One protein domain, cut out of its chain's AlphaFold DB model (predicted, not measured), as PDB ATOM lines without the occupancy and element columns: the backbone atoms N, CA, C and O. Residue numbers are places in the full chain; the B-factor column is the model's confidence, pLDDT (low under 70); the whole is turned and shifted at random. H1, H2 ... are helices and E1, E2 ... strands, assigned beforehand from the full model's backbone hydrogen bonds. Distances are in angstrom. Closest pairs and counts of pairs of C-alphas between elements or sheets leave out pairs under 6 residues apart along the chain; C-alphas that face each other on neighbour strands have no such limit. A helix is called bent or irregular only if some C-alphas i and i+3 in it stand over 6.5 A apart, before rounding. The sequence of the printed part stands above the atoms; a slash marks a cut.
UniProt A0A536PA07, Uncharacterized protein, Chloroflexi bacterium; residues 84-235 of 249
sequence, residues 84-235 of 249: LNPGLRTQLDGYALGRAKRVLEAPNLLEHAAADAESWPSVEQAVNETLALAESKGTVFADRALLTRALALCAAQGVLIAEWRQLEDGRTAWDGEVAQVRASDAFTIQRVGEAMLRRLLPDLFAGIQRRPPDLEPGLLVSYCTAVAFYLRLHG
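AT A GLANCE: This is residues 84 to 235 of the 249 residues of an uncharacterized protein of Chloroflexi bacterium (UniProt A0A536PA07). A long helix, H4, runs through the core with H5 beside it in the opposite direction, and H6 packs slantwise on both. H3 packs on H4 and H6 on the side away from H5, H1 crosses the first part of H5, and the short H2 packs on H4. The 152 printed residues include six named helices and two short named strands, in the order H1 H2 H3 H4 E1 H5 E2 H6, and the class is mostly helix. The whole is compact, with a radius of gyration of the C-alphas of 15.4 A and spans of 42 by 38 by 34 A.

HOW THE PARTS SIT: H1, residues 86 to 105, touches H5, residues 183 to 207, at a steep tilt of 49 degrees; their closest C-alphas, those of Ala 96 and Thr 188, are 4.5 A apart. H2, residues 109 to 115, is about perpendicular, at 82 degrees, to H4, residues 144 to 169, and touches it, closest at the C-alphas of Ala 113 and Ala 156, 6.1 A. H3, residues 120 to 136, touches H4 at a steep tilt of 49 degrees, closest at Val 123 and Ala 155, whose C-alphas are 5.2 A apart. H4 is the hub, touching the five other helices. H4 and H5 touch and run opposite ways at a shallow tilt of 14 degrees; the C-alphas of Leu 147 and Gly 207 are closest, at 4.9 A. H6, residues 217 to 233, touches H4 with 40 pairs of C-alphas within 8 A, the closest those of Gly 158 and Phe 229, 4.1 A. H5 and H6 touch at a steep tilt of 48 degrees, closest at the C-alphas of Gly 193 and Ser 222, 4.9 A. H3 and H5 are apart. Every O i to N i+4 pair is within hydrogen-bond range in H2, H3, H4 and H6; H1 has 15 of 16 and H5 19 of 21.

IN THESE COORDINATES: H1 begins at C-alpha 86 (-16.954, -27.221, 60.225) and is 28.6 A long. H3 is 24.3 A and H4 37.0 A long. E1, residues 178 to 182, and E2, residues 208 to 210, pair with no named strand; residues 140 to 141 pair with E2, antiparallel. H5, 33.1 A long, is irregular, with C-alphas 199 and 202 7.7 A apart and a kink of 65 degrees near residue 200. H6, 25.2 A long, ends at C-alpha 233 (-18.934, -50.209, 44.186).

THE WHOLE: The C-alphas of Asn 85 and Ala 142 are the two farthest apart, at 44.8 A. The printed part has no cut and no long link. Mean pLDDT of the printed part is 88.4; residues 107 to 115 are under 70.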
ATOM      1  N   LEU A  84     -16.259 -34.203  61.946       87.50
ATOM      2  CA  LEU A  84     -15.610 -33.397  60.910       87.50
ATOM      3  C   LEU A  84     -15.583 -31.919  61.314       87.50
ATOM      4  O   LEU A  84     -16.609 -31.360  61.714       87.50
ATOM      5  N   ASN A  85     -14.429 -31.272  61.135       91.06
ATOM      6  CA  ASN A  85     -14.271 -29.832  61.332       91.06
ATOM      7  C   ASN A  85     -15.296 -29.049  60.467       91.06
ATOM      8  O   ASN A  85     -15.449 -29.371  59.285       91.06
ATOM      9  N   PRO A  86     -15.978 -28.009  60.990       89.81
ATOM     10  CA  PRO A  86     -16.954 -27.221  60.225       89.81
ATOM     11  C   PRO A  86     -16.414 -26.620  58.914       89.81
ATOM     12  O   PRO A  86     -17.121 -26.590  57.902       89.81
ATOM     13  N   GLY A  87     -15.156 -26.172  58.909       90.25
ATOM     14  CA  GLY A  87     -14.486 -25.665  57.711       90.25
ATOM     15  C   GLY A  87     -14.320 -26.751  56.651       90.25
ATOM     16  O   GLY A  87     -14.671 -26.536  55.492       90.25
ATOM     17  N   LEU A  88     -13.890 -27.946  57.063       91.44
ATOM     18  CA  LEU A  88     -13.787 -29.111  56.182       91.44
ATOM     19  C   LEU A  88     -15.162 -29.525  55.638       91.44
ATOM     20  O   LEU A  88     -15.299 -29.742  54.438       91.44
ATOM     21  N   ARG A  89     -16.207 -29.556  56.478       91.50
ATOM     22  CA  ARG A  89     -17.586 -29.833  56.029       91.50
ATOM     23  C   ARG A  89     -18.032 -28.866  54.934       91.50
ATOM     24  O   ARG A  89     -18.631 -29.293  53.956       91.50
ATOM     25  N   THR A  90     -17.712 -27.583  55.083       90.44
ATOM     26  CA  THR A  90     -18.053 -26.547  54.095       90.44
ATOM     27  C   THR A  90     -17.302 -26.757  52.780       90.44
ATOM     28  O   THR A  90     -17.883 -26.616  51.706       90.44
ATOM     29  N   GLN A  91     -16.019 -27.126  52.845       91.88
ATOM     30  CA  GLN A  91     -15.222 -27.433  51.655       91.88
ATOM     31  C   GLN A  91     -15.728 -28.686  50.930       91.88
ATOM     32  O   GLN A  91     -15.909 -28.646  49.714       91.88
ATOM     33  N   LEU A  92     -16.002 -29.767  51.669       93.12
ATOM     34  CA  LEU A  92     -16.563 -31.009  51.129       93.12
ATOM     35  C   LEU A  92     -17.911 -30.759  50.454       93.12
ATOM     36  O   LEU A  92     -18.144 -31.245  49.352       93.12
ATOM     37  N   ASP A  93     -18.771 -29.960  51.082       91.06
ATOM     38  CA  ASP A  93     -20.073 -29.593  50.537       91.06
ATOM     39  C   ASP A  93     -19.961 -28.747  49.258       91.06
ATOM     40  O   ASP A  93     -20.599 -29.044  48.246       91.06
ATOM     41  N   GLY A  94     -19.089 -27.735  49.260       89.88
ATOM     42  CA  GLY A  94     -18.810 -26.923  48.077       89.88
ATOM     43  C   GLY A  94     -18.256 -27.748  46.911       89.88
ATOM     44  O   GLY A  94     -18.677 -27.572  45.766       89.88
ATOM     45  N   TYR A  95     -17.337 -28.673  47.195       90.25
ATOM     46  CA  TYR A  95     -16.788 -29.594  46.201       90.25
ATOM     47  C   TYR A  95     -17.860 -30.562  45.670       90.25
ATOM     48  O   TYR A  95     -18.012 -30.730  44.455       90.25
ATOM     49  N   ALA A  96     -18.678 -31.123  46.563       90.94
ATOM     50  CA  ALA A  96     -19.779 -32.018  46.227       90.94
ATOM     51  C   ALA A  96     -20.858 -31.359  45.358       90.94
ATOM     52  O   ALA A  96     -21.427 -32.029  44.501       90.94
ATOM     53  N   LEU A  97     -21.128 -30.057  45.513       88.88
ATOM     54  CA  LEU A  97     -22.038 -29.323  44.622       88.88
ATOM     55  C   LEU A  97     -21.560 -29.343  43.164       88.88
ATOM     56  O   LEU A  97     -22.370 -29.529  42.252       88.88
ATOM     57  N   GLY A  98     -20.252 -29.189  42.942       86.12
ATOM     58  CA  GLY A  98     -19.641 -29.287  41.616       86.12
ATOM     59  C   GLY A  98     -19.808 -30.681  41.013       86.12
ATOM     60  O   GLY A  98     -20.346 -30.819  39.910       86.12
ATOM     61  N   ARG A  99     -19.452 -31.719  41.782       85.88
ATOM     62  CA  ARG A  99     -19.619 -33.120  41.363       85.88
ATOM     63  C   ARG A  99     -21.081 -33.464  41.092       85.88
ATOM     64  O   ARG A  99     -21.387 -34.028  40.047       85.88
ATOM     65  N   ALA A 100     -21.996 -33.079  41.979       89.31
ATOM     66  CA  ALA A 100     -23.427 -33.321  41.820       89.31
ATOM     67  C   ALA A 100     -23.974 -32.659  40.553       89.31
ATOM     68  O   ALA A 100     -24.730 -33.282  39.811       89.31
ATOM     69  N   LYS A 101     -23.554 -31.426  40.250       85.88
ATOM     70  CA  LYS A 101     -23.923 -30.763  38.999       85.88
ATOM     71  C   LYS A 101     -23.458 -31.560  37.782       85.88
ATOM     72  O   LYS A 101     -24.263 -31.820  36.893       85.88
ATOM     73  N   ARG A 102     -22.200 -32.013  37.780       79.69
ATOM     74  CA  ARG A 102     -21.664 -32.873  36.717       79.69
ATOM     75  C   ARG A 102     -22.509 -34.138  36.553       79.69
ATOM     76  O   ARG A 102     -22.861 -34.469  35.424       79.69
ATOM     77  N   VAL A 103     -22.849 -34.815  37.659       83.56
ATOM     78  CA  VAL A 103     -23.686 -36.036  37.679       83.56
ATOM     79  C   VAL A 103     -25.046 -35.758  37.027       83.56
ATOM     80  O   VAL A 103     -25.515 -36.525  36.195       83.56
ATOM     81  N   LEU A 104     -25.675 -34.636  37.369       83.88
ATOM     82  CA  LEU A 104     -27.024 -34.299  36.911       83.88
ATOM     83  C   LEU A 104     -27.083 -33.825  35.451       83.88
ATOM     84  O   LEU A 104     -28.094 -34.051  34.783       83.88
ATOM     85  N   GLU A 105     -26.036 -33.149  34.976       79.50
ATOM     86  CA  GLU A 105     -25.929 -32.605  33.611       79.50
ATOM     87  C   GLU A 105     -25.334 -33.594  32.608       79.50
ATOM     88  O   GLU A 105     -25.331 -33.346  31.400       79.50
ATOM     89  N   ALA A 106     -24.822 -34.714  33.102       73.75
ATOM     90  CA  ALA A 106     -24.233 -35.751  32.292       73.75
ATOM     91  C   ALA A 106     -25.256 -36.239  31.228       73.75
ATOM     92  O   ALA A 106     -26.400 -36.584  31.550       73.75
ATOM     93  N   PRO A 107     -24.904 -36.195  29.925       59.09
ATOM     94  CA  PRO A 107     -25.863 -36.463  28.863       59.09
ATOM     95  C   PRO A 107     -26.245 -37.946  28.836       59.09
ATOM     96  O   PRO A 107     -25.383 -38.820  28.860       59.09
ATOM     97  N   ASN A 108     -27.556 -38.182  28.759       66.25
ATOM     98  CA  ASN A 108     -28.237 -39.469  28.605       66.25
ATOM     99  C   ASN A 108     -27.794 -40.603  29.551       66.25
ATOM    100  O   ASN A 108     -27.329 -41.666  29.149       66.25
ATOM    101  N   LEU A 109     -27.998 -40.367  30.843       66.38
ATOM    102  CA  LEU A 109     -27.595 -41.251  31.941       66.38
ATOM    103  C   LEU A 109     -28.225 -42.637  31.909       66.38
ATOM    104  O   LEU A 109     -27.562 -43.620  32.225       66.38
ATOM    105  N   LEU A 110     -29.502 -42.710  31.530       64.31
ATOM    106  CA  LEU A 110     -30.185 -43.991  31.385       64.31
ATOM    107  C   LEU A 110     -29.610 -44.782  30.218       64.31
ATOM    108  O   LEU A 110     -29.450 -45.984  30.350       64.31
ATOM    109  N   GLU A 111     -29.262 -44.128  29.109       68.25
ATOM    110  CA  GLU A 111     -28.590 -44.811  28.004       68.25
ATOM    111  C   GLU A 111     -27.197 -45.287  28.403       68.25
ATOM    112  O   GLU A 111     -26.836 -46.400  28.045       68.25
ATOM    113  N   HIS A 112     -26.436 -44.504  29.176       69.81
ATOM    114  CA  HIS A 112     -25.137 -44.944  29.701       69.81
ATOM    115  C   HIS A 112     -25.282 -46.171  30.608       69.81
ATOM    116  O   HIS A 112     -24.667 -47.202  30.348       69.81
ATOM    117  N   ALA A 113     -26.151 -46.094  31.620       65.94
ATOM    118  CA  ALA A 113     -26.376 -47.196  32.552       65.94
ATOM    119  C   ALA A 113     -26.981 -48.438  31.874       65.94
ATOM    120  O   ALA A 113     -26.639 -49.552  32.248       65.94
ATOM    121  N   ALA A 114     -27.857 -48.262  30.879       60.72
ATOM    122  CA  ALA A 114     -28.448 -49.365  30.121       60.72
ATOM    123  C   ALA A 114     -27.489 -49.961  29.077       60.72
ATOM    124  O   ALA A 114     -27.600 -51.138  28.744       60.72
ATOM    125  N   ALA A 115     -26.560 -49.166  28.537       63.41
ATOM    126  CA  ALA A 115     -25.542 -49.646  27.607       63.41
ATOM    127  C   ALA A 115     -24.399 -50.381  28.320       63.41
ATOM    128  O   ALA A 115     -23.737 -51.216  27.696       63.41
ATOM    129  N   ASP A 116     -24.160 -50.090  29.603       72.69
ATOM    130  CA  ASP A 116     -23.192 -50.817  30.417       72.69
ATOM    131  C   ASP A 116     -23.828 -52.042  31.090       72.69
ATOM    132  O   ASP A 116     -24.511 -51.958  32.114       72.69
ATOM    133  N   ALA A 117     -23.554 -53.213  30.513       74.62
ATOM    134  CA  ALA A 117     -24.025 -54.498  31.020       74.62
ATOM    135  C   ALA A 117     -23.545 -54.806  32.453       74.62
ATOM    136  O   ALA A 117     -24.159 -55.637  33.121       74.62
ATOM    137  N   GLU A 118     -22.469 -54.168  32.929       82.06
ATOM    138  CA  GLU A 118     -21.980 -54.338  34.303       82.06
ATOM    139  C   GLU A 118     -22.774 -53.488  35.310       82.06
ATOM    140  O   GLU A 118     -22.911 -53.867  36.474       82.06
ATOM    141  N   SER A 119     -23.341 -52.366  34.866       86.50
ATOM    142  CA  SER A 119     -23.977 -51.378  35.741       86.50
ATOM    143  C   SER A 119     -25.493 -51.524  35.828       86.50
ATOM    144  O   SER A 119     -26.070 -51.253  36.884       86.50
ATOM    145  N   TRP A 120     -26.144 -51.984  34.755       89.81
ATOM    146  CA  TRP A 120     -27.598 -52.153  34.721       89.81
ATOM    147  C   TRP A 120     -28.165 -53.061  35.834       89.81
ATOM    148  O   TRP A 120     -29.153 -52.663  36.456       89.81
ATOM    149  N   PRO A 121     -27.543 -54.207  36.192       92.94
ATOM    150  CA  PRO A 121     -28.042 -55.044  37.287       92.94
ATOM    151  C   PRO A 121     -28.137 -54.303  38.630       92.94
ATOM    152  O   PRO A 121     -29.095 -54.496  39.378       92.94
ATOM    153  N   SER A 122     -27.192 -53.400  38.917       94.75
ATOM    154  CA  SER A 122     -27.217 -52.562  40.125       94.75
ATOM    155  C   SER A 122     -28.381 -51.569  40.116       94.75
ATOM    156  O   SER A 122     -28.952 -51.286  41.170       94.75
ATOM    157  N   VAL A 123     -28.759 -51.057  38.937       94.56
ATOM    158  CA  VAL A 123     -29.929 -50.180  38.771       94.56
ATOM    159  C   VAL A 123     -31.211 -50.951  39.062       94.56
ATOM    160  O   VAL A 123     -32.002 -50.522  39.901       94.56
ATOM    161  N   GLU A 124     -31.407 -52.096  38.409       95.31
ATOM    162  CA  GLU A 124     -32.604 -52.927  38.594       95.31
ATOM    163  C   GLU A 124     -32.759 -53.362  40.048       95.31
ATOM    164  O   GLU A 124     -33.842 -53.249  40.627       95.31
ATOM    165  N   GLN A 125     -31.665 -53.808  40.664       96.81
ATOM    166  CA  GLN A 125     -31.668 -54.230  42.052       96.81
ATOM    167  C   GLN A 125     -32.034 -53.074  42.997       96.81
ATOM    168  O   GLN A 125     -32.920 -53.241  43.834       96.81
ATOM    169  N   ALA A 126     -31.432 -51.890  42.844       96.88
ATOM    170  CA  ALA A 126     -31.752 -50.735  43.686       96.88
ATOM    171  C   ALA A 126     -33.216 -50.281  43.544       96.88
ATOM    172  O   ALA A 126     -33.869 -49.942  44.537       96.88
ATOM    173  N   VAL A 127     -33.755 -50.313  42.320       96.69
ATOM    174  CA  VAL A 127     -35.165 -49.998  42.052       96.69
ATOM    175  C   VAL A 127     -36.083 -51.013  42.727       96.69
ATOM    176  O   VAL A 127     -37.018 -50.614  43.423       96.69
ATOM    177  N   ASN A 128     -35.798 -52.307  42.580       96.81
ATOM    178  CA  ASN A 128     -36.589 -53.373  43.191       96.81
ATOM    179  C   ASN A 128     -36.578 -53.287  44.722       96.81
ATOM    180  O   ASN A 128     -37.636 -53.364  45.342       96.81
ATOM    181  N   GLU A 129     -35.412 -53.056  45.331       96.12
ATOM    182  CA  GLU A 129     -35.286 -52.880  46.783       96.12
ATOM    183  C   GLU A 129     -36.057 -51.654  47.283       96.12
ATOM    184  O   GLU A 129     -36.704 -51.703  48.329       96.12
ATOM    185  N   THR A 130     -36.048 -50.559  46.522       95.25
ATOM    186  CA  THR A 130     -36.772 -49.339  46.899       95.25
ATOM    187  C   THR A 130     -38.285 -49.488  46.739       95.25
ATOM    188  O   THR A 130     -39.047 -49.000  47.577       95.25
ATOM    189  N   LEU A 131     -38.749 -50.177  45.694       94.88
ATOM    190  CA  LEU A 131     -40.169 -50.496  45.529       94.88
ATOM    191  C   LEU A 131     -40.654 -51.427  46.645       94.88
ATOM    192  O   LEU A 131     -41.707 -51.166  47.222       94.88
ATOM    193  N   ALA A 132     -39.865 -52.447  46.997       93.75
ATOM    194  CA  ALA A 132     -40.165 -53.344  48.110       93.75
ATOM    195  C   ALA A 132     -40.244 -52.590  49.448       93.75
ATOM    196  O   ALA A 132     -41.139 -52.854  50.248       93.75
ATOM    197  N   LEU A 133     -39.373 -51.599  49.671       92.44
ATOM    198  CA  LEU A 133     -39.460 -50.706  50.829       92.44
ATOM    199  C   LEU A 133     -40.762 -49.888  50.832       92.44
ATOM    200  O   LEU A 133     -41.426 -49.768  51.862       92.44
ATOM    201  N   ALA A 134     -41.145 -49.308  49.692       91.25
ATOM    202  CA  ALA A 134     -42.392 -48.552  49.600       91.25
ATOM    203  C   ALA A 134     -43.610 -49.446  49.900       91.25
ATOM    204  O   ALA A 134     -44.505 -49.034  50.645       91.25
ATOM    205  N   GLU A 135     -43.620 -50.675  49.376       91.88
ATOM    206  CA  GLU A 135     -44.643 -51.693  49.643       91.88
ATOM    207  C   GLU A 135     -44.673 -52.101  51.117       91.88
ATOM    208  O   GLU A 135     -45.749 -52.135  51.713       91.88
ATOM    209  N   SER A 136     -43.514 -52.342  51.739       91.19
ATOM    210  CA  SER A 136     -43.437 -52.750  53.148       91.19
ATOM    211  C   SER A 136     -43.931 -51.667  54.106       91.19
ATOM    212  O   SER A 136     -44.376 -51.980  55.207       91.19
ATOM    213  N   LYS A 137     -43.871 -50.392  53.702       88.69
ATOM    214  CA  LYS A 137     -44.463 -49.270  54.449       88.69
ATOM    215  C   LYS A 137     -45.966 -49.097  54.162       88.69
ATOM    216  O   LYS A 137     -46.620 -48.286  54.804       88.69
ATOM    217  N   GLY A 138     -46.548 -49.870  53.241       88.31
ATOM    218  CA  GLY A 138     -47.979 -49.833  52.917       88.31
ATOM    219  C   GLY A 138     -48.354 -48.790  51.861       88.31
ATOM    220  O   GLY A 138     -49.479 -48.286  51.854       88.31
ATOM    221  N   THR A 139     -47.419 -48.437  50.975       89.38
ATOM    222  CA  THR A 139     -47.681 -47.527  49.850       89.38
ATOM    223  C   THR A 139     -48.592 -48.186  48.825       89.38
ATOM    224  O   THR A 139     -48.345 -49.313  48.403       89.38
ATOM    225  N   VAL A 140     -49.611 -47.458  48.369       89.06
ATOM    226  CA  VAL A 140     -50.445 -47.884  47.237       89.06
ATOM    227  C   VAL A 140     -50.012 -47.110  46.000       89.06
ATOM    228  O   VAL A 140     -50.024 -45.877  46.004       89.06
ATOM    229  N   PHE A 141     -49.631 -47.824  44.944       90.94
ATOM    230  CA  PHE A 141     -49.173 -47.218  43.697       90.94
ATOM    231  C   PHE A 141     -50.351 -46.839  42.798       90.94
ATOM    232  O   PHE A 141     -51.224 -47.664  42.544       90.94
ATOM    233  N   ALA A 142     -50.344 -45.605  42.296       90.25
ATOM    234  CA  ALA A 142     -51.247 -45.164  41.233       90.25
ATOM    235  C   ALA A 142     -50.701 -45.583  39.860       90.25
ATOM    236  O   ALA A 142     -51.425 -46.152  39.048       90.25
ATOM    237  N   ASP A 143     -49.405 -45.352  39.637       91.62
ATOM    238  CA  ASP A 143     -48.681 -45.767  38.437       91.62
ATOM    239  C   ASP A 143     -47.297 -46.298  38.828       91.62
ATOM    240  O   ASP A 143     -46.335 -45.554  39.056       91.62
ATOM    241  N   ARG A 144     -47.198 -47.628  38.912       91.81
ATOM    242  CA  ARG A 144     -45.945 -48.310  39.252       91.81
ATOM    243  C   ARG A 144     -44.877 -48.102  38.179       91.81
ATOM    244  O   ARG A 144     -43.699 -48.037  38.522       91.81
ATOM    245  N   ALA A 145     -45.248 -48.007  36.902       91.44
ATOM    246  CA  ALA A 145     -44.284 -47.853  35.816       91.44
ATOM    247  C   ALA A 145     -43.640 -46.462  35.855       91.44
ATOM    248  O   ALA A 145     -42.418 -46.343  35.731       91.44
ATOM    249  N   LEU A 146     -44.439 -45.425  36.115       90.12
ATOM    250  CA  LEU A 146     -43.940 -44.065  36.306       90.12
ATOM    251  C   LEU A 146     -42.995 -43.977  37.510       90.12
ATOM    252  O   LEU A 146     -41.886 -43.453  37.383       90.12
ATOM    253  N   LEU A 147     -43.378 -44.571  38.647       90.75
ATOM    254  CA  LEU A 147     -42.514 -44.626  39.829       90.75
ATOM    255  C   LEU A 147     -41.215 -45.399  39.551       90.75
ATOM    256  O   LEU A 147     -40.137 -44.947  39.924       90.75
ATOM    257  N   THR A 148     -41.297 -46.527  38.844       92.88
ATOM    258  CA  THR A 148     -40.127 -47.325  38.443       92.88
ATOM    259  C   THR A 148     -39.163 -46.491  37.601       92.88
ATOM    260  O   THR A 148     -37.962 -46.503  37.854       92.88
ATOM    261  N   ARG A 149     -39.670 -45.707  36.642       90.88
ATOM    262  CA  ARG A 149     -38.846 -44.812  35.819       90.88
ATOM    263  C   ARG A 149     -38.175 -43.719  36.651       90.88
ATOM    264  O   ARG A 149     -36.993 -43.443  36.445       90.88
ATOM    265  N   ALA A 150     -38.905 -43.114  37.587       91.88
ATOM    266  CA  ALA A 150     -38.353 -42.117  38.501       91.88
ATOM    267  C   ALA A 150     -37.233 -42.720  39.370       91.88
ATOM    268  O   ALA A 150     -36.148 -42.151  39.471       91.88
ATOM    269  N   LEU A 151     -37.451 -43.913  39.929       94.31
ATOM    270  CA  LEU A 151     -36.451 -44.617  40.735       94.31
ATOM    271  C   LEU A 151     -35.244 -45.075  39.909       94.31
ATOM    272  O   LEU A 151     -34.122 -44.970  40.395       94.31
ATOM    273  N   ALA A 152     -35.443 -45.518  38.667       93.19
ATOM    274  CA  ALA A 152     -34.353 -45.889  37.766       93.19
ATOM    275  C   ALA A 152     -33.444 -44.694  37.457       93.19
ATOM    276  O   ALA A 152     -32.224 -44.840  37.417       93.19
ATOM    277  N   LEU A 153     -34.017 -43.492  37.309       92.19
ATOM    278  CA  LEU A 153     -33.236 -42.262  37.183       92.19
ATOM    279  C   LEU A 153     -32.396 -41.998  38.437       92.19
ATOM    280  O   LEU A 153     -31.225 -41.671  38.297       92.19
ATOM    281  N   CYS A 154     -32.954 -42.161  39.642       93.25
ATOM    282  CA  CYS A 154     -32.200 -42.024  40.896       93.25
ATOM    283  C   CYS A 154     -31.055 -43.043  40.995       93.25
ATOM    284  O   CYS A 154     -29.917 -42.677  41.287       93.25
ATOM    285  N   ALA A 155     -31.342 -44.313  40.708       94.94
ATOM    286  CA  ALA A 155     -30.360 -45.387  40.759       94.94
ATOM    287  C   ALA A 155     -29.214 -45.171  39.757       94.94
ATOM    288  O   ALA A 155     -28.047 -45.328  40.115       94.94
ATOM    289  N   ALA A 156     -29.521 -44.726  38.534       92.94
ATOM    290  CA  ALA A 156     -28.506 -44.384  37.541       92.94
ATOM    291  C   ALA A 156     -27.546 -43.288  38.043       92.94
ATOM    292  O   ALA A 156     -26.348 -43.368  37.779       92.94
ATOM    293  N   GLN A 157     -28.024 -42.312  38.829       92.19
ATOM    294  CA  GLN A 157     -27.129 -41.327  39.448       92.19
ATOM    295  C   GLN A 157     -26.188 -41.957  40.477       92.19
ATOM    296  O   GLN A 157     -24.999 -41.646  40.493       92.19
ATOM    297  N   GLY A 158     -26.700 -42.857  41.321       94.06
ATOM    298  CA  GLY A 158     -25.885 -43.582  42.298       94.06
ATOM    299  C   GLY A 158     -24.762 -44.378  41.631       94.06
ATOM    300  O   GLY A 158     -23.604 -44.288  42.041       94.06
ATOM    301  N   VAL A 159     -25.093 -45.082  40.546       92.94
ATOM    302  CA  VAL A 159     -24.127 -45.801  39.700       92.94
ATOM    303  C   VAL A 159     -23.037 -44.865  39.177       92.94
ATOM    304  O   VAL A 159     -21.858 -45.183  39.301       92.94
ATOM    305  N   LEU A 160     -23.394 -43.699  38.640       89.81
ATOM    306  CA  LEU A 160     -22.420 -42.761  38.069       89.81
ATOM    307  C   LEU A 160     -21.469 -42.176  39.108       89.81
ATOM    308  O   LEU A 160     -20.282 -42.010  38.829       89.81
ATOM    309  N   ILE A 161     -21.968 -41.888  40.312       92.19
ATOM    310  CA  ILE A 161     -21.116 -41.436  41.418       92.19
ATOM    311  C   ILE A 161     -20.071 -42.518  41.732       92.19
ATOM    312  O   ILE A 161     -18.885 -42.206  41.855       92.19
ATOM    313  N   ALA A 162     -20.493 -43.786  41.811       92.56
ATOM    314  CA  ALA A 162     -19.605 -44.921  42.063       92.56
ATOM    315  C   ALA A 162     -18.589 -45.116  40.932       92.56
ATOM    316  O   ALA A 162     -17.401 -45.290  41.194       92.56
ATOM    317  N   GLU A 163     -19.032 -45.041  39.681       88.38
ATOM    318  CA  GLU A 163     -18.177 -45.165  38.506       88.38
ATOM    319  C   GLU A 163     -17.106 -44.079  38.444       88.38
ATOM    320  O   GLU A 163     -15.932 -44.399  38.275       88.38
ATOM    321  N   TRP A 164     -17.469 -42.808  38.626       85.75
ATOM    322  CA  TRP A 164     -16.487 -41.721  38.637       85.75
ATOM    323  C   TRP A 164     -15.469 -41.866  39.738       85.75
ATOM    324  O   TRP A 164     -14.273 -41.734  39.492       85.75
ATOM    325  N   ARG A 165     -15.937 -42.206  40.933       87.81
ATOM    326  CA  ARG A 165     -15.039 -42.493  42.033       87.81
ATOM    327  C   ARG A 165     -14.070 -43.623  41.662       87.81
ATOM    328  O   ARG A 165     -12.869 -43.479  41.848       87.81
ATOM    329  N   GLN A 166     -14.558 -44.719  41.083       88.31
ATOM    330  CA  GLN A 166     -13.708 -45.837  40.666       88.31
ATOM    331  C   GLN A 166     -12.753 -45.498  39.511       88.31
ATOM    332  O   GLN A 166     -11.756 -46.189  39.311       88.31
ATOM    333  N   LEU A 167     -13.031 -44.454  38.733       83.69
ATOM    334  CA  LEU A 167     -12.101 -43.958  37.719       83.69
ATOM    335  C   LEU A 167     -10.970 -43.132  38.305       83.69
ATOM    336  O   LEU A 167      -9.859 -43.177  37.783       83.69
ATOM    337  N   GLU A 168     -11.256 -42.401  39.373       83.38
ATOM    338  CA  GLU A 168     -10.265 -41.599  40.077       83.38
ATOM    339  C   GLU A 168      -9.413 -42.462  41.025       83.38
ATOM    340  O   GLU A 168      -8.191 -42.348  41.020       83.38
ATOM    341  N   ASP A 169     -10.043 -43.360  41.791       85.56
ATOM    342  CA  ASP A 169      -9.394 -44.175  42.835       85.56
ATOM    343  C   ASP A 169      -9.023 -45.593  42.381       85.56
ATOM    344  O   ASP A 169      -8.299 -46.313  43.070       85.56
ATOM    345  N   GLY A 170      -9.549 -46.046  41.244       87.38
ATOM    346  CA  GLY A 170      -9.494 -47.452  40.869       87.38
ATOM    347  C   GLY A 170     -10.500 -48.301  41.650       87.38
ATOM    348  O   GLY A 170     -11.624 -47.895  41.945       87.38
ATOM    349  N   ARG A 171     -10.136 -49.555  41.929       91.00
ATOM    350  CA  ARG A 171     -11.054 -50.506  42.568       91.00
ATOM    351  C   ARG A 171     -11.328 -50.093  44.015       91.00
ATOM    352  O   ARG A 171     -10.403 -49.806  44.765       91.00
ATOM    353  N   THR A 172     -12.595 -50.140  44.415       94.50
ATOM    354  CA  THR A 172     -13.006 -49.855  45.792       94.50
ATOM    355  C   THR A 172     -12.369 -50.836  46.776       94.50
ATOM    356  O   THR A 172     -12.438 -52.050  46.576       94.50
ATOM    357  N   ALA A 173     -11.764 -50.305  47.839       95.50
ATOM    358  CA  ALA A 173     -11.330 -51.083  48.992       95.50
ATOM    359  C   ALA A 173     -12.517 -51.371  49.924       95.50
ATOM    360  O   ALA A 173     -13.408 -50.532  50.079       95.50
ATOM    361  N   TRP A 174     -12.511 -52.549  50.543       96.75
ATOM    362  CA  TRP A 174     -13.594 -53.054  51.386       96.75
ATOM    363  C   TRP A 174     -13.043 -53.545  52.722       96.75
ATOM    364  O   TRP A 174     -11.994 -54.187  52.757       96.75
ATOM    365  N   ASP A 175     -13.775 -53.258  53.794       96.19
ATOM    366  CA  ASP A 175     -13.599 -53.856  55.116       96.19
ATOM    367  C   ASP A 175     -14.878 -54.632  55.459       96.19
ATOM    368  O   ASP A 175     -15.904 -54.052  55.819       96.19
ATOM    369  N   GLY A 176     -14.865 -55.942  55.202       94.44
ATOM    370  CA  GLY A 176     -16.089 -56.746  55.168       94.44
ATOM    371  C   GLY A 176     -17.106 -56.184  54.163       94.44
ATOM    372  O   GLY A 176     -16.788 -55.996  52.992       94.44
ATOM    373  N   GLU A 177     -18.315 -55.879  54.642       94.62
ATOM    374  CA  GLU A 177     -19.421 -55.278  53.867       94.62
ATOM    375  C   GLU A 177     -19.406 -53.736  53.880       94.62
ATOM    376  O   GLU A 177     -20.392 -53.078  53.543       94.62
ATOM    377  N   VAL A 178     -18.307 -53.128  54.326       95.62
ATOM    378  CA  VAL A 178     -18.167 -51.672  54.401       95.62
ATOM    379  C   VAL A 178     -17.207 -51.205  53.319       95.62
ATOM    380  O   VAL A 178     -16.009 -51.496  53.353       95.62
ATOM    381  N   ALA A 179     -17.723 -50.442  52.355       95.56
ATOM    382  CA  ALA A 179     -16.891 -49.819  51.340       95.56
ATOM    383  C   ALA A 179     -16.105 -48.662  51.958       95.56
ATOM    384  O   ALA A 179     -16.667 -47.805  52.631       95.56
ATOM    385  N   GLN A 180     -14.810 -48.593  51.688       95.69
ATOM    386  CA  GLN A 180     -13.989 -47.446  52.061       95.69
ATOM    387  C   GLN A 180     -14.175 -46.385  50.982       95.69
ATOM    388  O   GLN A 180     -13.692 -46.599  49.875       95.69
ATOM    389  N   VAL A 181     -14.917 -45.305  51.238       93.75
ATOM    390  CA  VAL A 181     -15.262 -44.247  50.257       93.75
ATOM    391  C   VAL A 181     -14.706 -42.897  50.694       93.75
ATOM    392  O   VAL A 181     -14.275 -42.765  51.834       93.75
ATOM    393  N   ARG A 182     -14.704 -41.880  49.829       93.06
ATOM    394  CA  ARG A 182     -14.294 -40.536  50.253       93.06
ATOM    395  C   ARG A 182     -15.441 -39.829  50.961       93.06
ATOM    396  O   ARG A 182     -16.601 -40.004  50.584       93.06
ATOM    397  N   ALA A 183     -15.144 -38.982  51.941       93.56
ATOM    398  CA  ALA A 183     -16.172 -38.173  52.584       93.56
ATOM    399  C   ALA A 183     -16.956 -37.350  51.550       93.56
ATOM    400  O   ALA A 183     -18.181 -37.286  51.630       93.56
ATOM    401  N   SER A 184     -16.292 -36.811  50.523       92.94
ATOM    402  CA  SER A 184     -16.958 -36.066  49.448       92.94
ATOM    403  C   SER A 184     -17.988 -36.880  48.651       92.94
ATOM    404  O   SER A 184     -18.938 -36.292  48.122       92.94
ATOM    405  N   ASP A 185     -17.877 -38.213  48.589       93.31
ATOM    406  CA  ASP A 185     -18.884 -39.068  47.949       93.31
ATOM    407  C   ASP A 185     -20.210 -39.023  48.720       93.31
ATOM    408  O   ASP A 185     -21.269 -38.861  48.114       93.31
ATOM    409  N   ALA A 186     -20.160 -39.064  50.057       92.25
ATOM    410  CA  ALA A 186     -21.345 -38.976  50.913       92.25
ATOM    411  C   ALA A 186     -22.091 -37.645  50.721       92.25
ATOM    412  O   ALA A 186     -23.316 -37.621  50.576       92.25
ATOM    413  N   PHE A 187     -21.347 -36.536  50.658       93.19
ATOM    414  CA  PHE A 187     -21.917 -35.218  50.367       93.19
ATOM    415  C   PHE A 187     -22.494 -35.163  48.943       93.19
ATOM    416  O   PHE A 187     -23.581 -34.624  48.736       93.19
ATOM    417  N   THR A 188     -21.815 -35.765  47.961       92.88
ATOM    418  CA  THR A 188     -22.281 -35.801  46.564       92.88
ATOM    419  C   THR A 188     -23.599 -36.567  46.436       92.88
ATOM    420  O   THR A 188     -24.527 -36.071  45.797       92.88
ATOM    421  N   ILE A 189     -23.723 -37.727  47.090       92.75
ATOM    422  CA  ILE A 189     -24.959 -38.528  47.124       92.75
ATOM    423  C   ILE A 189     -26.120 -37.708  47.686       92.75
ATOM    424  O   ILE A 189     -27.202 -37.697  47.095       92.75
ATOM    425  N   GLN A 190     -25.898 -36.970  48.777       90.94
ATOM    426  CA  GLN A 190     -26.929 -36.098  49.333       90.94
ATOM    427  C   GLN A 190     -27.338 -34.992  48.350       90.94
ATOM    428  O   GLN A 190     -28.530 -34.809  48.101       90.94
ATOM    429  N   ARG A 191     -26.375 -34.271  47.761       91.62
ATOM    430  CA  ARG A 191     -26.663 -33.172  46.821       91.62
ATOM    431  C   ARG A 191     -27.412 -33.641  45.580       91.62
ATOM    432  O   ARG A 191     -28.350 -32.978  45.135       91.62
ATOM    433  N   VAL A 192     -27.042 -34.804  45.054       91.50
ATOM    434  CA  VAL A 192     -27.768 -35.453  43.960       91.50
ATOM    435  C   VAL A 192     -29.175 -35.850  44.405       91.50
ATOM    436  O   VAL A 192     -30.131 -35.546  43.696       91.50
ATOM    437  N   GLY A 193     -29.330 -36.453  45.586       90.44
ATOM    438  CA  GLY A 193     -30.634 -36.827  46.136       90.44
ATOM    439  C   GLY A 193     -31.582 -35.633  46.300       90.44
ATOM    440  O   GLY A 193     -32.732 -35.696  45.870       90.44
ATOM    441  N   GLU A 194     -31.095 -34.513  46.843       89.81
ATOM    442  CA  GLU A 194     -31.860 -33.266  46.990       89.81
ATOM    443  C   GLU A 194     -32.316 -32.703  45.636       89.81
ATOM    444  O   GLU A 194     -33.473 -32.301  45.474       89.81
ATOM    445  N   ALA A 195     -31.421 -32.678  44.648       90.31
ATOM    446  CA  ALA A 195     -31.739 -32.189  43.311       90.31
ATOM    447  C   ALA A 195     -32.732 -33.108  42.581       90.31
ATOM    448  O   ALA A 195     -33.685 -32.628  41.963       90.31
ATOM    449  N   MET A 196     -32.545 -34.425  42.693       89.94
ATOM    450  CA  MET A 196     -33.433 -35.424  42.102       89.94
ATOM    451  C   MET A 196     -34.821 -35.391  42.729       89.94
ATOM    452  O   MET A 196     -35.804 -35.458  41.998       89.94
ATOM    453  N   LEU A 197     -34.925 -35.196  44.046       89.94
ATOM    454  CA  LEU A 197     -36.213 -35.054  44.720       89.94
ATOM    455  C   LEU A 197     -37.008 -33.877  44.149       89.94
ATOM    456  O   LEU A 197     -38.180 -34.035  43.820       89.94
ATOM    457  N   ARG A 198     -36.371 -32.714  43.968       87.62
ATOM    458  CA  ARG A 198     -37.026 -31.532  43.378       87.62
ATOM    459  C   ARG A 198     -37.470 -31.784  41.939       87.62
ATOM    460  O   ARG A 198     -38.553 -31.357  41.553       87.62
ATOM    461  N   ARG A 199     -36.642 -32.477  41.154       88.56
ATOM    462  CA  ARG A 199     -36.908 -32.779  39.741       88.56
ATOM    463  C   ARG A 199     -38.015 -33.818  39.552       88.56
ATOM    464  O   ARG A 199     -38.804 -33.683  38.626       88.56
ATOM    465  N   LEU A 200     -38.047 -34.848  40.394       89.50
ATOM    466  CA  LEU A 200     -38.940 -36.001  40.258       89.50
ATOM    467  C   LEU A 200     -40.193 -35.909  41.127       89.50
ATOM    468  O   LEU A 200     -41.040 -36.790  41.046       89.50
ATOM    469  N   LEU A 201     -40.334 -34.860  41.944       86.75
ATOM    470  CA  LEU A 201     -41.487 -34.665  42.822       86.75
ATOM    471  C   LEU A 201     -42.839 -34.902  42.117       86.75
ATOM    472  O   LEU A 201     -43.665 -35.617  42.687       86.75
ATOM    473  N   PRO A 202     -43.074 -34.381  40.891       86.38
ATOM    474  CA  PRO A 202     -44.327 -34.627  40.180       86.38
ATOM    475  C   PRO A 202     -44.551 -36.111  39.873       86.38
ATOM    476  O   PRO A 202     -45.630 -36.631  40.146       86.38
ATOM    477  N   ASP A 203     -43.525 -36.806  39.376       87.31
ATOM    478  CA  ASP A 203     -43.598 -38.225  39.006       87.31
ATOM    479  C   ASP A 203     -43.760 -39.123  40.243       87.31
ATOM    480  O   ASP A 203     -44.515 -40.094  40.218       87.31
ATOM    481  N   LEU A 204     -43.098 -38.780  41.355       85.69
ATOM    482  CA  LEU A 204     -43.227 -39.487  42.633       85.69
ATOM    483  C   LEU A 204     -44.648 -39.377  43.193       85.69
ATOM    484  O   LEU A 204     -45.205 -40.375  43.643       85.69
ATOM    485  N   PHE A 205     -45.246 -38.182  43.152       84.50
ATOM    486  CA  PHE A 205     -46.626 -37.993  43.600       84.50
ATOM    487  C   PHE A 205     -47.637 -38.632  42.651       84.50
ATOM    488  O   PHE A 205     -48.580 -39.258  43.119       84.50
ATOM    489  N   ALA A 206     -47.431 -38.532  41.337       84.81
ATOM    490  CA  ALA A 206     -48.295 -39.185  40.358       84.81
ATOM    491  C   ALA A 206     -48.223 -40.720  40.450       84.81
ATOM    492  O   ALA A 206     -49.224 -41.393  40.219       84.81
ATOM    493  N   GLY A 207     -47.069 -41.279  40.825       83.62
ATOM    494  CA  GLY A 207     -46.885 -42.717  41.021       83.62
ATOM    495  C   GLY A 207     -47.483 -43.267  42.322       83.62
ATOM    496  O   GLY A 207     -47.721 -44.472  42.416       83.62
ATOM    497  N   ILE A 208     -47.767 -42.419  43.318       84.88
ATOM    498  CA  ILE A 208     -48.249 -42.824  44.648       84.88
ATOM    499  C   ILE A 208     -49.705 -42.385  44.841       84.88
ATOM    500  O   ILE A 208     -50.003 -41.206  44.996       84.88
ATOM    501  N   GLN A 209     -50.622 -43.353  44.916       82.75
ATOM    502  CA  GLN A 209     -52.041 -43.096  45.165       82.75
ATOM    503  C   GLN A 209     -52.314 -42.762  46.633       82.75
ATOM    504  O   GLN A 209     -53.081 -41.854  46.950       82.75
ATOM    505  N   ARG A 210     -51.709 -43.528  47.546       80.12
ATOM    506  CA  ARG A 210     -51.855 -43.347  48.991       80.12
ATOM    507  C   ARG A 210     -50.510 -43.542  49.662       80.12
ATOM    508  O   ARG A 210     -49.860 -44.571  49.481       80.12
ATOM    509  N   ARG A 211     -50.139 -42.551  50.469       79.25
ATOM    510  CA  ARG A 211     -48.911 -42.531  51.256       79.25
ATOM    511  C   ARG A 211     -49.239 -42.783  52.729       79.25
ATOM    512  O   ARG A 211     -50.148 -42.126  53.249       79.25
ATOM    513  N   PRO A 212     -48.538 -43.701  53.403       79.31
ATOM    514  CA  PRO A 212     -48.637 -43.839  54.847       79.31
ATOM    515  C   PRO A 212     -47.957 -42.619  55.518       79.31
ATOM    516  O   PRO A 212     -47.062 -42.006  54.929       79.31
ATOM    517  N   PRO A 213     -48.400 -42.189  56.708       75.06
ATOM    518  CA  PRO A 213     -47.936 -40.941  57.326       75.06
ATOM    519  C   PRO A 213     -46.437 -40.934  57.671       75.06
ATOM    520  O   PRO A 213     -45.846 -39.866  57.797       75.06
ATOM    521  N   ASP A 214     -45.828 -42.109  57.796       74.56
ATOM    522  CA  ASP A 214     -44.427 -42.348  58.142       74.56
ATOM    523  C   ASP A 214     -43.492 -42.460  56.926       74.56
ATOM    524  O   ASP A 214     -42.274 -42.445  57.096       74.56
ATOM    525  N   LEU A 215     -44.021 -42.536  55.697       80.12
ATOM    526  CA  LEU A 215     -43.191 -42.578  54.493       80.12
ATOM    527  C   LEU A 215     -43.051 -41.193  53.872       80.12
ATOM    528  O   LEU A 215     -43.989 -40.656  53.284       80.12
ATOM    529  N   GLU A 216     -41.853 -40.625  53.920       82.31
ATOM    530  CA  GLU A 216     -41.508 -39.425  53.161       82.31
ATOM    531  C   GLU A 216     -41.061 -39.797  51.731       82.31
ATOM    532  O   GLU A 216     -40.176 -40.637  51.586       82.31
ATOM    533  N   PRO A 217     -41.579 -39.177  50.650       76.75
ATOM    534  CA  PRO A 217     -41.126 -39.481  49.285       76.75
ATOM    535  C   PRO A 217     -39.622 -39.231  49.072       76.75
ATOM    536  O   PRO A 217     -38.980 -39.930  48.287       76.75
ATOM    537  N   GLY A 218     -39.047 -38.277  49.818       82.88
ATOM    538  CA  GLY A 218     -37.606 -38.015  49.849       82.88
ATOM    539  C   GLY A 218     -36.768 -39.211  50.308       82.88
ATOM    540  O   GLY A 218     -35.624 -39.364  49.864       82.88
ATOM    541  N   LEU A 219     -37.341 -40.107  51.118       88.31
ATOM    542  CA  LEU A 219     -36.696 -41.358  51.509       88.31
ATOM    543  C   LEU A 219     -36.448 -42.244  50.291       88.31
ATOM    544  O   LEU A 219     -35.330 -42.699  50.108       88.31
ATOM    545  N   LEU A 220     -37.447 -42.438  49.423       90.81
ATOM    546  CA  LEU A 220     -37.317 -43.329  48.263       90.81
ATOM    547  C   LEU A 220     -36.228 -42.849  47.295       90.81
ATOM    548  O   LEU A 220     -35.441 -43.648  46.797       90.81
ATOM    549  N   VAL A 221     -36.141 -41.535  47.065       91.94
ATOM    550  CA  VAL A 221     -35.121 -40.933  46.190       91.94
ATOM    551  C   VAL A 221     -33.716 -41.127  46.754       91.94
ATOM    552  O   VAL A 221     -32.824 -41.624  46.059       91.94
ATOM    553  N   SER A 222     -33.515 -40.719  48.008       90.00
ATOM    554  CA  SER A 222     -32.196 -40.769  48.642       90.00
ATOM    555  C   SER A 222     -31.737 -42.209  48.886       90.00
ATOM    556  O   SER A 222     -30.588 -42.532  48.589       90.00
ATOM    557  N   TYR A 223     -32.645 -43.092  49.309       92.94
ATOM    558  CA  TYR A 223     -32.377 -44.516  49.501       92.94
ATOM    559  C   TYR A 223     -31.997 -45.208  48.187       92.94
ATOM    560  O   TYR A 223     -30.941 -45.830  48.119       92.94
ATOM    561  N   CYS A 224     -32.785 -45.036  47.117       95.00
ATOM    562  CA  CYS A 224     -32.501 -45.656  45.818       95.00
ATOM    563  C   CYS A 224     -31.124 -45.246  45.270       95.00
ATOM    564  O   CYS A 224     -30.349 -46.084  44.809       95.00
ATOM    565  N   THR A 225     -30.788 -43.957  45.388       94.50
ATOM    566  CA  THR A 225     -29.486 -43.420  44.962       94.50
ATOM    567  C   THR A 225     -28.339 -44.045  45.763       94.50
ATOM    568  O   THR A 225     -27.349 -44.496  45.186       94.50
ATOM    569  N   ALA A 226     -28.474 -44.107  47.090       94.38
ATOM    570  CA  ALA A 226     -27.452 -44.652  47.979       94.38
ATOM    571  C   ALA A 226     -27.247 -46.165  47.799       94.38
ATOM    572  O   ALA A 226     -26.109 -46.640  47.837       94.38
ATOM    573  N   VAL A 227     -28.330 -46.924  47.591       96.06
ATOM    574  CA  VAL A 227     -28.265 -48.371  47.340       96.06
ATOM    575  C   VAL A 227     -27.580 -48.641  46.008       96.06
ATOM    576  O   VAL A 227     -26.648 -49.435  45.962       96.06
ATOM    577  N   ALA A 228     -27.969 -47.941  44.940       96.25
ATOM    578  CA  ALA A 228     -27.344 -48.116  43.631       96.25
ATOM    579  C   ALA A 228     -25.846 -47.780  43.648       96.25
ATOM    580  O   ALA A 228     -25.047 -48.508  43.059       96.25
ATOM    581  N   PHE A 229     -25.460 -46.721  44.371       95.94
ATOM    582  CA  PHE A 229     -24.058 -46.399  44.626       95.94
ATOM    583  C   PHE A 229     -23.340 -47.570  45.305       95.94
ATOM    584  O   PHE A 229     -22.368 -48.078  44.754       95.94
ATOM    585  N   TYR A 230     -23.851 -48.054  46.445       96.44
ATOM    586  CA  TYR A 230     -23.264 -49.183  47.177       96.44
ATOM    587  C   TYR A 230     -23.104 -50.430  46.295       96.44
ATOM    588  O   TYR A 230     -22.016 -50.999  46.217       96.44
ATOM    589  N   LEU A 231     -24.163 -50.823  45.582       96.38
ATOM    590  CA  LEU A 231     -24.152 -51.998  44.710       96.38
ATOM    591  C   LEU A 231     -23.101 -51.860  43.605       96.38
ATOM    592  O   LEU A 231     -22.331 -52.790  43.358       96.38
ATOM    593  N   ARG A 232     -23.003 -50.679  42.982       94.75
ATOM    594  CA  ARG A 232     -22.037 -50.445  41.905       94.75
ATOM    595  C   ARG A 232     -20.586 -50.479  42.380       94.75
ATOM    596  O   ARG A 232     -19.721 -50.850  41.585       94.75
ATOM    597  N   LEU A 233     -20.298 -50.163  43.645       95.06
ATOM    598  CA  LEU A 233     -18.934 -50.209  44.186       95.06
ATOM    599  C   LEU A 233     -18.317 -51.620  44.208       95.06
ATOM    600  O   LEU A 233     -17.091 -51.740  44.230       95.06
ATOM    601  N   HIS A 234     -19.126 -52.687  44.188       93.56
ATOM    602  CA  HIS A 234     -18.618 -54.064  44.095       93.56
ATOM    603  C   HIS A 234     -18.087 -54.415  42.697       93.56
ATOM    604  O   HIS A 234     -17.273 -55.333  42.556       93.56
ATOM    605  N   GLY A 235     -18.541 -53.687  41.672       88.62
ATOM    606  CA  GLY A 235     -18.112 -53.861  40.289       88.62
ATOM    607  C   GLY A 235     -16.681 -53.386  40.042       88.62
ATOM    608  O   GLY A 235     -16.053 -52.722  40.874       88.62
TER     609      GLY A 235